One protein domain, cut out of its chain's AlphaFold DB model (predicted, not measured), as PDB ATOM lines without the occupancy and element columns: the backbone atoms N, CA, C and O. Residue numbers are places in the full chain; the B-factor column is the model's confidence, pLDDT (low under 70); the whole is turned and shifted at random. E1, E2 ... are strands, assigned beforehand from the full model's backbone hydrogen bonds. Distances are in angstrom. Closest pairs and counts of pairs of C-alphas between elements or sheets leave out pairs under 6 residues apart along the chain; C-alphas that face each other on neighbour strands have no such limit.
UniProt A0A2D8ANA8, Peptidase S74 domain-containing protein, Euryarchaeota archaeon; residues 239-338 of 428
ATOM      1  N   THR A 239     218.195 230.098 148.606       82.25
ATOM      2  CA  THR A 239     219.260 229.390 149.301       82.25
ATOM      3  C   THR A 239     218.783 229.063 150.710       82.25
ATOM      4  O   THR A 239     217.937 229.759 151.265       82.25
ATOM      5  N   ARG A 240     219.316 227.989 151.291       85.75
ATOM      6  CA  ARG A 240     219.164 227.686 152.725       85.75
ATOM      7  C   ARG A 240     220.317 228.240 153.568       85.75
ATOM      8  O   ARG A 240     220.375 227.965 154.760       85.75
ATOM      9  N   PHE A 241     221.293 228.860 152.913       89.75
ATOM     10  CA  PHE A 241     222.462 229.463 153.533       89.75
ATOM     11  C   PHE A 241     222.213 230.954 153.737       89.75
ATOM     12  O   PHE A 241     221.429 231.546 153.004       89.75
ATOM     13  N   ASP A 242     222.981 231.564 154.632       91.00
ATOM     14  CA  ASP A 242     222.914 232.991 154.980       91.00
ATOM     15  C   ASP A 242     223.355 233.934 153.838       91.00
ATOM     16  O   ASP A 242     223.574 235.127 154.047       91.00
ATOM     17  N   TYR A 243     223.597 233.396 152.637       91.25
ATOM     18  CA  TYR A 243     223.962 234.157 151.452       91.25
ATOM     19  C   TYR A 243     223.575 233.451 150.150       91.25
ATOM     20  O   TYR A 243     223.555 232.217 150.049       91.25
ATOM     21  N   ALA A 244     223.339 234.261 149.122       92.56
ATOM     22  CA  ALA A 244     223.108 233.860 147.743       92.56
ATOM     23  C   ALA A 244     223.969 234.717 146.812       92.56
ATOM     24  O   ALA A 244     223.915 235.942 146.895       92.56
ATOM     25  N   ARG A 245     224.740 234.087 145.915       91.31
ATOM     26  CA  ARG A 245     225.628 234.783 144.969       91.31
ATOM     27  C   ARG A 245     225.310 234.455 143.524       91.31
ATOM     28  O   ARG A 245     225.078 233.295 143.190       91.31
ATOM     29  N   ILE A 246     225.393 235.474 142.677       91.06
ATOM     30  CA  ILE A 246     225.461 235.345 141.223       91.06
ATOM     31  C   ILE A 246     226.845 235.837 140.814       91.06
ATOM     32  O   ILE A 246     227.100 237.039 140.845       91.06
ATOM     33  N   TYR A 247     227.733 234.906 140.471       88.88
ATOM     34  CA  TYR A 247     229.050 235.242 139.936       88.88
ATOM     35  C   TYR A 247     228.928 235.744 138.499       88.88
ATOM     36  O   TYR A 247     228.107 235.251 137.724       88.88
ATOM     37  N   MET A 248     229.734 236.741 138.172       86.19
ATOM     38  CA  MET A 248     229.759 237.427 136.888       86.19
ATOM     39  C   MET A 248     231.208 237.526 136.403       86.19
ATOM     40  O   MET A 248     232.138 237.349 137.183       86.19
ATOM     41  N   GLY A 249     231.401 237.790 135.112       81.12
ATOM     42  CA  GLY A 249     232.737 237.946 134.533       81.12
ATOM     43  C   GLY A 249     233.404 236.632 134.118       81.12
ATOM     44  O   GLY A 249     232.787 235.566 134.089       81.12
ATOM     45  N   ASN A 250     234.670 236.734 133.716       76.38
ATOM     46  CA  ASN A 250     235.480 235.628 133.201       76.38
ATOM     47  C   ASN A 250     236.523 235.120 134.213       76.38
ATOM     48  O   ASN A 250     237.356 234.285 133.855       76.38
ATOM     49  N   ASP A 251     236.458 235.561 135.469       76.44
ATOM     50  CA  ASP A 251     237.470 235.310 136.505       76.44
ATOM     51  C   ASP A 251     237.370 233.927 137.168       76.44
ATOM     52  O   ASP A 251     237.708 233.741 138.333       76.44
ATOM     53  N   TYR A 252     236.948 232.914 136.412       67.81
ATOM     54  CA  TYR A 252     236.671 231.560 136.910       67.81
ATOM     55  C   TYR A 252     237.867 230.885 137.612       67.81
ATOM     56  O   TYR A 252     237.689 229.966 138.407       67.81
ATOM     57  N   SER A 253     239.092 231.308 137.292       70.31
ATOM     58  CA  SER A 253     240.336 230.767 137.851       70.31
ATOM     59  C   SER A 253     241.079 231.733 138.780       70.31
ATOM     60  O   SER A 253     242.172 231.402 139.239       70.31
ATOM     61  N   GLY A 254     240.546 232.937 138.996       76.75
ATOM     62  CA  GLY A 254     241.149 233.942 139.866       76.75
ATOM     63  C   GLY A 254     240.843 233.686 141.340       76.75
ATOM     64  O   GLY A 254     239.972 232.895 141.684       76.75
ATOM     65  N   SER A 255     241.561 234.361 142.238       82.44
ATOM     66  CA  SER A 255     241.047 234.573 143.596       82.44
ATOM     67  C   SER A 255     240.005 235.681 143.625       82.44
ATOM     68  O   SER A 255     239.195 235.711 144.545       82.44
ATOM     69  N   ASP A 256     240.058 236.583 142.645       86.62
ATOM     70  CA  ASP A 256     239.305 237.824 142.576       86.62
ATOM     71  C   ASP A 256     238.065 237.609 141.727       86.62
ATOM     72  O   ASP A 256     238.162 237.367 140.530       86.62
ATOM     73  N   HIS A 257     236.905 237.621 142.376       86.81
ATOM     74  CA  HIS A 257     235.640 237.352 141.716       86.81
ATOM     75  C   HIS A 257     234.744 238.584 141.706       86.81
ATOM     76  O   HIS A 257     234.682 239.344 142.681       86.81
ATOM     77  N   ASP A 258     233.970 238.677 140.633       90.00
ATOM     78  CA  ASP A 258     232.889 239.633 140.472       90.00
ATOM     79  C   ASP A 258     231.565 238.937 140.755       90.00
ATOM     80  O   ASP A 258     231.297 237.844 140.246       90.00
ATOM     81  N   TYR A 259     230.727 239.530 141.601       91.94
ATOM     82  CA  TYR A 259     229.440 238.930 141.927       91.94
ATOM     83  C   TYR A 259     228.427 239.920 142.496       91.94
ATOM     84  O   TYR A 259     228.757 240.937 143.109       91.94
ATOM     85  N   LEU A 260     227.158 239.553 142.337       92.88
ATOM     86  CA  LEU A 260     226.053 240.094 143.119       92.88
ATOM     87  C   LEU A 260     225.786 239.160 144.290       92.88
ATOM     88  O   LEU A 260     225.718 237.945 144.099       92.88
ATOM     89  N   GLU A 261     225.615 239.705 145.490       92.25
ATOM     90  CA  GLU A 261     225.350 238.908 146.685       92.25
ATOM     91  C   GLU A 261     224.192 239.482 147.491       92.25
ATOM     92  O   GLU A 261     224.183 240.666 147.819       92.25
ATOM     93  N   TRP A 262     223.255 238.614 147.869       92.19
ATOM     94  CA  TRP A 262     222.419 238.833 149.044       92.19
ATOM     95  C   TRP A 262     223.028 238.082 150.225       92.19
ATOM     96  O   TRP A 262     223.502 236.955 150.059       92.19
ATOM     97  N   LYS A 263     223.036 238.706 151.401       89.88
ATOM     98  CA  LYS A 263     223.635 238.155 152.612       89.88
ATOM     99  C   LYS A 263     222.867 238.608 153.846       89.88
ATOM    100  O   LYS A 263     222.558 239.789 153.965       89.88
ATOM    101  N   ASP A 264     222.652 237.707 154.797       88.50
ATOM    102  CA  ASP A 264     221.990 238.020 156.072       88.50
ATOM    103  C   ASP A 264     222.866 238.886 156.985       88.50
ATOM    104  O   ASP A 264     222.378 239.561 157.888       88.50
ATOM    105  N   ASN A 265     224.180 238.853 156.758       87.75
ATOM    106  CA  ASN A 265     225.158 239.584 157.542       87.75
ATOM    107  C   ASN A 265     226.270 240.166 156.649       87.75
ATOM    108  O   ASN A 265     227.289 239.515 156.359       87.75
ATOM    109  N   LEU A 266     226.053 241.390 156.165       82.75
ATOM    110  CA  LEU A 266     227.017 242.117 155.341       82.75
ATOM    111  C   LEU A 266     228.257 242.521 156.164       82.75
ATOM    112  O   LEU A 266     228.105 243.032 157.274       82.75
ATOM    113  N   PRO A 267     229.490 242.376 155.629       78.56
ATOM    114  CA  PRO A 267     230.727 242.542 156.408       78.56
ATOM    115  C   PRO A 267     230.909 243.902 157.100       78.56
ATOM    116  O   PRO A 267     231.612 243.987 158.101       78.56
ATOM    117  N   VAL A 268     230.327 244.971 156.547       68.88
ATOM    118  CA  VAL A 268     230.515 246.343 157.049       68.88
ATOM    119  C   VAL A 268     229.414 246.769 158.012       68.88
ATOM    120  O   VAL A 268     229.679 247.495 158.968       68.88
ATOM    121  N   THR A 269     228.171 246.365 157.757       69.38
ATOM    122  CA  THR A 269     227.006 246.846 158.517       69.38
ATOM    123  C   THR A 269     226.588 245.879 159.615       69.38
ATOM    124  O   THR A 269     225.951 246.289 160.578       69.38
ATOM    125  N   ASN A 270     226.993 244.616 159.501       80.00
ATOM    126  CA  ASN A 270     226.471 243.487 160.253       80.00
ATOM    127  C   ASN A 270     224.948 243.274 160.130       80.00
ATOM    128  O   ASN A 270     224.308 242.762 161.049       80.00
ATOM    129  N   LEU A 271     224.360 243.720 159.018       80.69
ATOM    130  CA  LEU A 271     222.920 243.687 158.761       80.69
ATOM    131  C   LEU A 271     222.616 242.900 157.482       80.69
ATOM    132  O   LEU A 271     223.499 242.789 156.619       80.69
ATOM    133  N   PRO A 272     221.383 242.383 157.334       85.88
ATOM    134  CA  PRO A 272     220.955 241.766 156.093       85.88
ATOM    135  C   PRO A 272     220.916 242.798 154.970       85.88
ATOM    136  O   PRO A 272     220.557 243.966 155.166       85.88
ATOM    137  N   GLY A 273     221.294 242.366 153.772       86.94
ATOM    138  CA  GLY A 273     221.271 243.238 152.613       86.94
ATOM    139  C   GLY A 273     221.969 242.681 151.388       86.94
ATOM    140  O   GLY A 273     222.309 241.503 151.293       86.94
ATOM    141  N   PHE A 274     222.146 243.565 150.422       88.56
ATOM    142  CA  PHE A 274     222.577 243.283 149.069       88.56
ATOM    143  C   PHE A 274     223.842 244.074 148.724       88.56
ATOM    144  O   PHE A 274     223.972 245.234 149.113       88.56
ATOM    145  N   GLN A 275     224.772 243.470 147.984       89.31
ATOM    146  CA  GLN A 275     225.997 244.145 147.559       89.31
ATOM    147  C   GLN A 275     226.437 243.796 146.132       89.31
ATOM    148  O   GLN A 275     226.260 242.669 145.661       89.31
ATOM    149  N   PHE A 276     227.061 244.781 145.482       90.38
ATOM    150  CA  PHE A 276     227.805 244.644 144.229       90.38
ATOM    151  C   PHE A 276     229.297 244.541 144.538       90.38
ATOM    152  O   PHE A 276     229.876 245.458 145.133       90.38
ATOM    153  N   VAL A 277     229.918 243.442 144.119       88.62
ATOM    154  CA  VAL A 277     231.325 243.141 144.390       88.62
ATOM    155  C   VAL A 277     232.091 243.004 143.079       88.62
ATOM    156  O   VAL A 277     231.640 242.300 142.178       88.62
ATOM    157  N   HIS A 278     233.248 243.662 142.996       89.00
ATOM    158  CA  HIS A 278     234.206 243.526 141.898       89.00
ATOM    159  C   HIS A 278     235.597 243.262 142.476       89.00
ATOM    160  O   HIS A 278     236.023 243.945 143.411       89.00
ATOM    161  N   ASN A 279     236.297 242.249 141.966       87.94
ATOM    162  CA  ASN A 279     237.580 241.777 142.485       87.94
ATOM    163  C   ASN A 279     237.576 241.580 144.014       87.94
ATOM    164  O   ASN A 279     238.447 242.093 144.720       87.94
ATOM    165  N   ASN A 280     236.547 240.910 144.549       85.62
ATOM    166  CA  ASN A 280     236.297 240.736 145.992       85.62
ATOM    167  C   ASN A 280     236.134 242.022 146.826       85.62
ATOM    168  O   ASN A 280     236.014 241.948 148.052       85.62
ATOM    169  N   ASN A 281     236.102 243.198 146.202       84.12
ATOM    170  CA  ASN A 281     235.854 244.461 146.878       84.12
ATOM    171  C   ASN A 281     234.394 244.860 146.677       84.12
ATOM    172  O   ASN A 281     233.919 245.003 145.552       84.12
ATOM    173  N   ALA A 282     233.657 245.026 147.774       83.00
ATOM    174  CA  ALA A 282     232.310 245.573 147.704       83.00
ATOM    175  C   ALA A 282     232.392 247.058 147.324       83.00
ATOM    176  O   ALA A 282     233.076 247.835 147.992       83.00
ATOM    177  N   HIS A 283     231.713 247.428 146.241       77.06
ATOM    178  CA  HIS A 283     231.663 248.802 145.733       77.06
ATOM    179  C   HIS A 283     230.374 249.515 146.140       77.06
ATOM    180  O   HIS A 283     230.390 250.712 146.431       77.06
ATOM    181  N   LEU A 284     229.264 248.777 146.190       79.69
ATOM    182  CA  LEU A 284     227.971 249.277 146.638       79.69
ATOM    183  C   LEU A 284     227.332 248.259 147.571       79.69
ATOM    184  O   LEU A 284     227.163 247.100 147.196       79.69
ATOM    185  N   THR A 285     226.931 248.736 148.745       78.50
ATOM    186  CA  THR A 285     226.236 247.945 149.754       78.50
ATOM    187  C   THR A 285     224.930 248.636 150.116       78.50
ATOM    188  O   THR A 285     224.906 249.825 150.443       78.50
ATOM    189  N   ILE A 286     223.851 247.865 150.053       79.94
ATOM    190  CA  ILE A 286     222.497 248.260 150.406       79.94
ATOM    191  C   ILE A 286     222.059 247.363 151.556       79.94
ATOM    192  O   ILE A 286     221.963 246.152 151.377       79.94
ATOM    193  N   SER A 287     221.793 247.922 152.729       75.31
ATOM    194  CA  SER A 287     221.298 247.141 153.868       75.31
ATOM    195  C   SER A 287     220.016 247.722 154.435       75.31
ATOM    196  O   SER A 287     219.658 248.870 154.171       75.31
ATOM    197  N   GLU A 288     219.324 246.930 155.244       70.62
ATOM    198  CA  GLU A 288     218.322 247.490 156.149       70.62
ATOM    199  C   GLU A 288     219.006 248.499 157.087       70.62
ATOM    200  O   GLU A 288     220.139 248.279 157.521       70.62
ATOM    201  N   SER A 289     218.349 249.616 157.407       60.19
ATOM    202  CA  SER A 289     218.862 250.556 158.404       60.19
ATOM    203  C   SER A 289     218.302 250.200 159.788       60.19
ATOM    204  O   SER A 289     217.274 250.729 160.218       60.19
ATOM    205  N   GLY A 290     218.938 249.270 160.500       55.22
ATOM    206  CA  GLY A 290     218.557 248.895 161.869       55.22
ATOM    207  C   GLY A 290     218.358 247.389 162.078       55.22
ATOM    208  O   GLY A 290     218.844 246.603 161.274       55.22
ATOM    209  N   PRO A 291     217.696 246.969 163.176       58.56
ATOM    210  CA  PRO A 291     217.384 245.562 163.437       58.56
ATOM    211  C   PRO A 291     216.611 244.929 162.276       58.56
ATOM    212  O   PRO A 291     215.848 245.627 161.609       58.56
ATOM    213  N   VAL A 292     216.772 243.614 162.092       56.72
ATOM    214  CA  VAL A 292     216.075 242.825 161.061       56.72
ATOM    215  C   VAL A 292     214.581 243.177 161.028       56.72
ATOM    216  O   VAL A 292     213.890 243.024 162.039       56.72
ATOM    217  N   GLY A 293     214.096 243.642 159.875       57.09
ATOM    218  CA  GLY A 293     212.726 244.121 159.665       57.09
ATOM    219  C   GLY A 293     212.555 245.646 159.685       57.09
ATOM    220  O   GLY A 293     211.422 246.125 159.756       57.09
ATOM    221  N   SER A 294     213.644 246.418 159.631       56.88
ATOM    222  CA  SER A 294     213.576 247.878 159.487       56.88
ATOM    223  C   SER A 294     213.116 248.288 158.083       56.88
ATOM    224  O   SER A 294     213.527 247.707 157.083       56.88
ATOM    225  N   THR A 295     212.269 249.316 157.990       52.56
ATOM    226  CA  THR A 295     211.641 249.776 156.734       52.56
ATOM    227  C   THR A 295     212.441 250.843 155.987       52.56
ATOM    228  O   THR A 295     211.935 251.417 155.024       52.56
ATOM    229  N   VAL A 296     213.649 251.173 156.445       46.62
ATOM    230  CA  VAL A 296     214.438 252.293 155.915       46.62
ATOM    231  C   VAL A 296     215.708 251.765 155.228       46.62
ATOM    232  O   VAL A 296     216.343 250.818 155.692       46.62
ATOM    233  N   LEU A 297     216.016 252.349 154.068       53.53
ATOM    234  CA  LEU A 297     217.085 251.954 153.145       53.53
ATOM    235  C   LEU A 297     218.427 252.579 153.567       53.53
ATOM    236  O   LEU A 297     218.554 253.801 153.572       53.53
ATOM    237  N   ASP A 298     219.436 251.759 153.869       54.81
ATOM    238  CA  ASP A 298     220.815 252.200 154.121       54.81
ATOM    239  C   ASP A 298     221.660 252.042 152.844       54.81
ATOM    240  O   ASP A 298     221.827 250.928 152.343       54.81
ATOM    241  N   LEU A 299     222.185 253.149 152.305       60.72
ATOM    242  CA  LEU A 299     223.059 253.176 151.126       60.72
ATOM    243  C   LEU A 299     224.468 253.607 151.539       60.72
ATOM    244  O   LEU A 299     224.683 254.760 151.917       60.72
ATOM    245  N   ARG A 300     225.453 252.707 151.428       54.59
ATOM    246  CA  ARG A 300     226.853 253.003 151.777       54.59
ATOM    247  C   ARG A 300     227.791 252.708 150.609       54.59
ATOM    248  O   ARG A 300     227.761 251.621 150.035       54.59
ATOM    249  N   ALA A 301     228.664 253.665 150.297       53.06
ATOM    250  CA  ALA A 301     229.819 253.444 149.428       53.06
ATOM    251  C   ALA A 301     230.974 252.842 150.245       53.06
ATOM    252  O   ALA A 301     231.208 253.264 151.382       53.06
ATOM    253  N   GLN A 302     231.706 251.881 149.681       48.84
ATOM    254  CA  GLN A 302     232.822 251.218 150.357       48.84
ATOM    255  C   GLN A 302     234.134 251.381 149.565       48.84
ATOM    256  O   GLN A 302     234.144 251.311 148.345       48.84
ATOM    257  N   ASN A 303     235.221 251.639 150.309       45.09
ATOM    258  CA  ASN A 303     236.637 251.746 149.916       45.09
ATOM    259  C   ASN A 303     236.984 252.617 148.679       45.09
ATOM    260  O   ASN A 303     236.741 252.255 147.534       45.09
ATOM    261  N   GLY A 304     237.667 253.746 148.909       45.22
ATOM    262  CA  GLY A 304     238.268 254.583 147.852       45.22
ATOM    263  C   GLY A 304     237.416 255.759 147.363       45.22
ATOM    264  O   GLY A 304     237.958 256.688 146.769       45.22
ATOM    265  N   TRP A 305     236.124 255.785 147.684       40.44
ATOM    266  CA  TRP A 305     235.295 256.987 147.576       40.44
ATOM    267  C   TRP A 305     235.315 257.719 148.921       40.44
ATOM    268  O   TRP A 305     235.241 257.051 149.957       40.44
ATOM    269  N   PRO A 306     235.462 259.058 148.956       41.44
ATOM    270  CA  PRO A 306     235.370 259.785 150.212       41.44
ATOM    271  C   PRO A 306     234.035 259.432 150.862       41.44
ATOM    272  O   PRO A 306     232.990 259.448 150.212       41.44
ATOM    273  N   THR A 307     234.115 259.049 152.136       39.38
ATOM    274  CA  THR A 307     232.976 258.825 153.019       39.38
ATOM    275  C   THR A 307     231.912 259.882 152.752       39.38
ATOM    276  O   THR A 307     232.243 261.060 152.593       39.38
ATOM    277  N   LEU A 308     230.638 259.478 152.734       44.59
ATOM    278  CA  LEU A 308     229.516 260.404 152.873       44.59
ATOM    279  C   LEU A 308     229.649 261.059 154.255       44.59
ATOM    280  O   LEU A 308     229.052 260.623 155.237       44.59
ATOM    281  N   ALA A 309     230.521 262.060 154.357       36.72
ATOM    282  CA  ALA A 309     230.712 262.889 155.528       36.72
ATOM    283  C   ALA A 309     229.531 263.851 155.576       36.72
ATOM    284  O   ALA A 309     229.625 265.033 155.265       36.72
ATOM    285  N   SER A 310     228.378 263.296 155.910       43.12
ATOM    286  CA  SER A 310     227.209 264.066 156.246       43.12
ATOM    287  C   SER A 310     227.355 264.483 157.703       43.12
ATOM    288  O   SER A 310     227.115 263.700 158.624       43.12
ATOM    289  N   THR A 311     227.683 265.752 157.922       40.16
ATOM    290  CA  THR A 311     226.984 266.493 158.970       40.16
ATOM    291  C   THR A 311     225.490 266.399 158.648       40.16
ATOM    292  O   THR A 311     225.018 267.071 157.739       40.16
ATOM    293  N   THR A 312     224.803 265.481 159.326       39.94
ATOM    294  CA  THR A 312     223.338 265.310 159.430       39.94
ATOM    295  C   THR A 312     222.476 265.116 158.170       39.94
ATOM    296  O   THR A 312     221.431 264.496 158.307       39.94
ATOM    297  N   ASN A 313     222.888 265.522 156.968       39.91
ATOM    298  CA  ASN A 313     222.161 265.291 155.720       39.91
ATOM    299  C   ASN A 313     223.059 264.610 154.674       39.91
ATOM    300  O   ASN A 313     224.030 265.198 154.188       39.91
ATOM    301  N   ALA A 314     222.719 263.381 154.278       40.88
ATOM    302  CA  ALA A 314     223.239 262.779 153.056       40.88
ATOM    303  C   ALA A 314     222.719 263.601 151.865       40.88
ATOM    304  O   ALA A 314     221.603 263.407 151.394       40.88
ATOM    305  N   GLY A 315     223.503 264.580 151.416       42.38
ATOM    306  CA  GLY A 315     223.168 265.369 150.241       42.38
ATOM    307  C   GLY A 315     223.327 264.523 148.983       42.38
ATOM    308  O   GLY A 315     224.451 264.266 148.551       42.38
ATOM    309  N   ILE A 316     222.214 264.130 148.359       47.31
ATOM    310  CA  ILE A 316     222.214 263.795 146.933       47.31
ATOM    311  C   ILE A 316     222.477 265.115 146.212       47.31
ATOM    312  O   ILE A 316     221.581 265.932 146.024       47.31
ATOM    313  N   THR A 317     223.734 265.369 145.870       40.16
ATOM    314  CA  THR A 317     224.094 266.528 145.060       40.16
ATOM    315  C   THR A 317     223.667 266.249 143.627       40.16
ATOM    316  O   THR A 317     224.413 265.669 142.848       40.16
ATOM    317  N   THR A 318     222.463 266.671 143.242       38.47
ATOM    318  CA  THR A 318     222.079 266.697 141.830       38.47
ATOM    319  C   THR A 318     222.854 267.810 141.125       38.47
ATOM    320  O   THR A 318     222.329 268.880 140.834       38.47
ATOM    321  N   THR A 319     224.124 267.561 140.805       38.28
ATOM    322  CA  THR A 319     224.643 268.095 139.541       38.28
ATOM    323  C   THR A 319     223.772 267.502 138.428       38.28
ATOM    324  O   THR A 319     223.189 266.433 138.628       38.28
ATOM    325  N   GLY A 320     223.619 268.181 137.285       40.56
ATOM    326  CA  GLY A 320     222.637 267.856 136.229       40.56
ATOM    327  C   GLY A 320     222.684 266.438 135.620       40.56
ATOM    328  O   GLY A 320     222.051 266.193 134.604       40.56
ATOM    329  N   SER A 321     223.443 265.511 136.209       39.12
ATOM    330  CA  SER A 321     223.552 264.087 135.885       39.12
ATOM    331  C   SER A 321     223.018 263.135 136.978       39.12
ATOM    332  O   SER A 321     223.193 261.930 136.835       39.12
ATOM    333  N   HIS A 322     222.397 263.624 138.062       45.09
ATOM    334  CA  HIS A 322     221.869 262.793 139.168       45.09
ATOM    335  C   HIS A 322     222.915 261.851 139.813       45.09
ATOM    336  O   HIS A 322     222.624 260.697 140.125       45.09
ATOM    337  N   GLN A 323     224.147 262.331 140.004       40.78
ATOM    338  CA  GLN A 323     225.258 261.545 140.562       40.78
ATOM    339  C   GLN A 323     225.513 261.872 142.040       40.78
ATOM    340  O   GLN A 323     225.310 262.999 142.473       40.78
ATOM    341  N   LEU A 324     226.008 260.902 142.817       53.41
ATOM    342  CA  LEU A 324     226.502 261.148 144.178       53.41
ATOM    343  C   LEU A 324     227.835 261.911 144.113       53.41
ATOM    344  O   LEU A 324     228.817 261.403 143.570       53.41
ATOM    345  N   GLY A 325     227.870 263.135 144.643       52.59
ATOM    346  CA  GLY A 325     229.052 264.001 144.632       52.59
ATOM    347  C   GLY A 325     229.990 263.829 145.833       52.59
ATOM    348  O   GLY A 325     229.654 263.234 146.855       52.59
ATOM    349  N   ILE A 326     231.193 264.394 145.703       60.78
ATOM    350  CA  ILE A 326     232.240 264.387 146.732       60.78
ATOM    351  C   ILE A 326     232.046 265.575 147.688       60.78
ATOM    352  O   ILE A 326     231.966 266.717 147.244       60.78
ATOM    353  N   VAL A 327     232.077 265.330 149.005       63.34
ATOM    354  CA  VAL A 327     232.144 266.378 150.044       63.34
ATOM    355  C   VAL A 327     233.557 266.397 150.641       63.34
ATOM    356  O   VAL A 327     233.806 265.845 151.709       63.34
ATOM    357  N   SER A 328     234.528 266.978 149.924       68.62
ATOM    358  CA  SER A 328     235.910 267.124 150.412       68.62
ATOM    359  C   SER A 328     236.300 268.590 150.564       68.62
ATOM    360  O   SER A 328     236.047 269.414 149.689       68.62
ATOM    361  N   SER A 329     236.953 268.923 151.676       75.06
ATOM    362  CA  SER A 329     237.419 270.280 151.965       75.06
ATOM    363  C   SER A 329     238.906 270.509 151.668       75.06
ATOM    364  O   SER A 329     239.356 271.647 151.806       75.06
ATOM    365  N   SER A 330     239.652 269.478 151.245       81.44
ATOM    366  CA  SER A 330     241.106 269.554 151.037       81.44
ATOM    367  C   SER A 330     241.481 270.474 149.874       81.44
ATOM    368  O   SER A 330     240.894 270.387 148.799       81.44
ATOM    369  N   GLU A 331     242.510 271.300 150.084       88.00
ATOM    370  CA  GLU A 331     243.106 272.177 149.065       88.00
ATOM    371  C   GLU A 331     243.466 271.423 147.777       88.00
ATOM    372  O   GLU A 331     243.225 271.920 146.687       88.00
ATOM    373  N   ARG A 332     243.922 270.167 147.882       87.75
ATOM    374  CA  ARG A 332     244.313 269.329 146.730       87.75
ATOM    375  C   ARG A 332     243.189 269.042 145.725       87.75
ATOM    376  O   ARG A 332     243.462 268.490 144.665       87.75
ATOM    377  N   TYR A 333     241.939 269.320 146.093       81.56
ATOM    378  CA  TYR A 333     240.753 269.120 145.260       81.56
ATOM    379  C   TYR A 333     240.065 270.441 144.893       81.56
ATOM    380  O   TYR A 333     238.906 270.425 144.482       81.56
ATOM    381  N   LYS A 334     240.732 271.581 145.101       85.31
ATOM    382  CA  LYS A 334     240.185 272.918 144.866       85.31
ATOM    383  C   LYS A 334     241.145 273.723 143.998       85.31
ATOM    384  O   LYS A 334     242.358 273.638 144.160       85.31
ATOM    385  N   GLU A 335     240.582 274.520 143.109       90.88
ATOM    386  CA  GLU A 335     241.285 275.500 142.284       90.88
ATOM    387  C   GLU A 335     240.688 276.892 142.531       90.88
ATOM    388  O   GLU A 335     239.663 277.006 143.207       90.88
ATOM    389  N   ASP A 336     241.365 277.940 142.057       94.69
ATOM    390  CA  ASP A 336     240.928 279.340 142.189       94.69
ATOM    391  C   ASP A 336     240.590 279.768 143.631       94.69
ATOM    392  O   ASP A 336     239.615 280.470 143.903       94.69
ATOM    393  N   ILE A 337     241.421 279.336 144.584       94.25
ATOM    394  CA  ILE A 337     241.265 279.676 146.000       94.25
ATOM    395  C   ILE A 337     241.614 281.153 146.203       94.25
ATOM    396  O   ILE A 337     242.758 281.564 146.012       94.25
ATOM    397  N   ALA A 338     240.624 281.934 146.629       93.69
ATOM    398  CA  ALA A 338     240.756 283.350 146.942       93.69
ATOM    399  C   ALA A 338     240.085 283.682 148.280       93.69
ATOM    400  O   ALA A 338     239.212 282.947 148.755       93.69
TER     401      ALA A 338
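What this domain is: This is residues 239 to 338 of the 428 residues of the protein "Peptidase S74 domain-containing protein" of Euryarchaeota archaeon (UniProt A0A2D8ANA8). The model has little regular structure: one twisted sheet of five strands in a row, E1 to E5, and beyond E5 a long tail without named elements that makes much of the length. The printed part has 100 residues, all strand by class, with 31 in named elements. The order E1, E2, E3, E4, E5 is antiparallel throughout. The whole is loose, with a radius of gyration of the C-alphas of 16.9 A, and spans 59 by 37 by 23 A.

Where its parts are: E1, residues 243 to 248, begins at C-alpha 243 (223.962, 234.157, 151.452) and is 16.0 A long. E2 is residues 258 to 263, E3 residues 273 to 278. E4, residues 281 to 288, is 20.1 A long and bends by 63 degrees at residue 284. E5, residues 297 to 301, ends at C-alpha 301 (229.819, 253.444, 149.428).

How they stand to each other: The strands form a meander, each the antiparallel neighbour of the one before, twisted. N 246 and O 260 of hairpin E1 and E2 are 2.9 A apart, within hydrogen-bond range; so are N 287 and O 298 of hairpin E4 and E5, at 3.0 A. E1 and E5 are edge strands, apart.

The domain as a whole: The C-alphas of Arg 240 and Ala 338 are the farthest apart, 60.0 A. Residues 318 to 323 and 329 to 338 stand free. The printed part has no cut; residues 289 to 328 are among those under pLDDT 70.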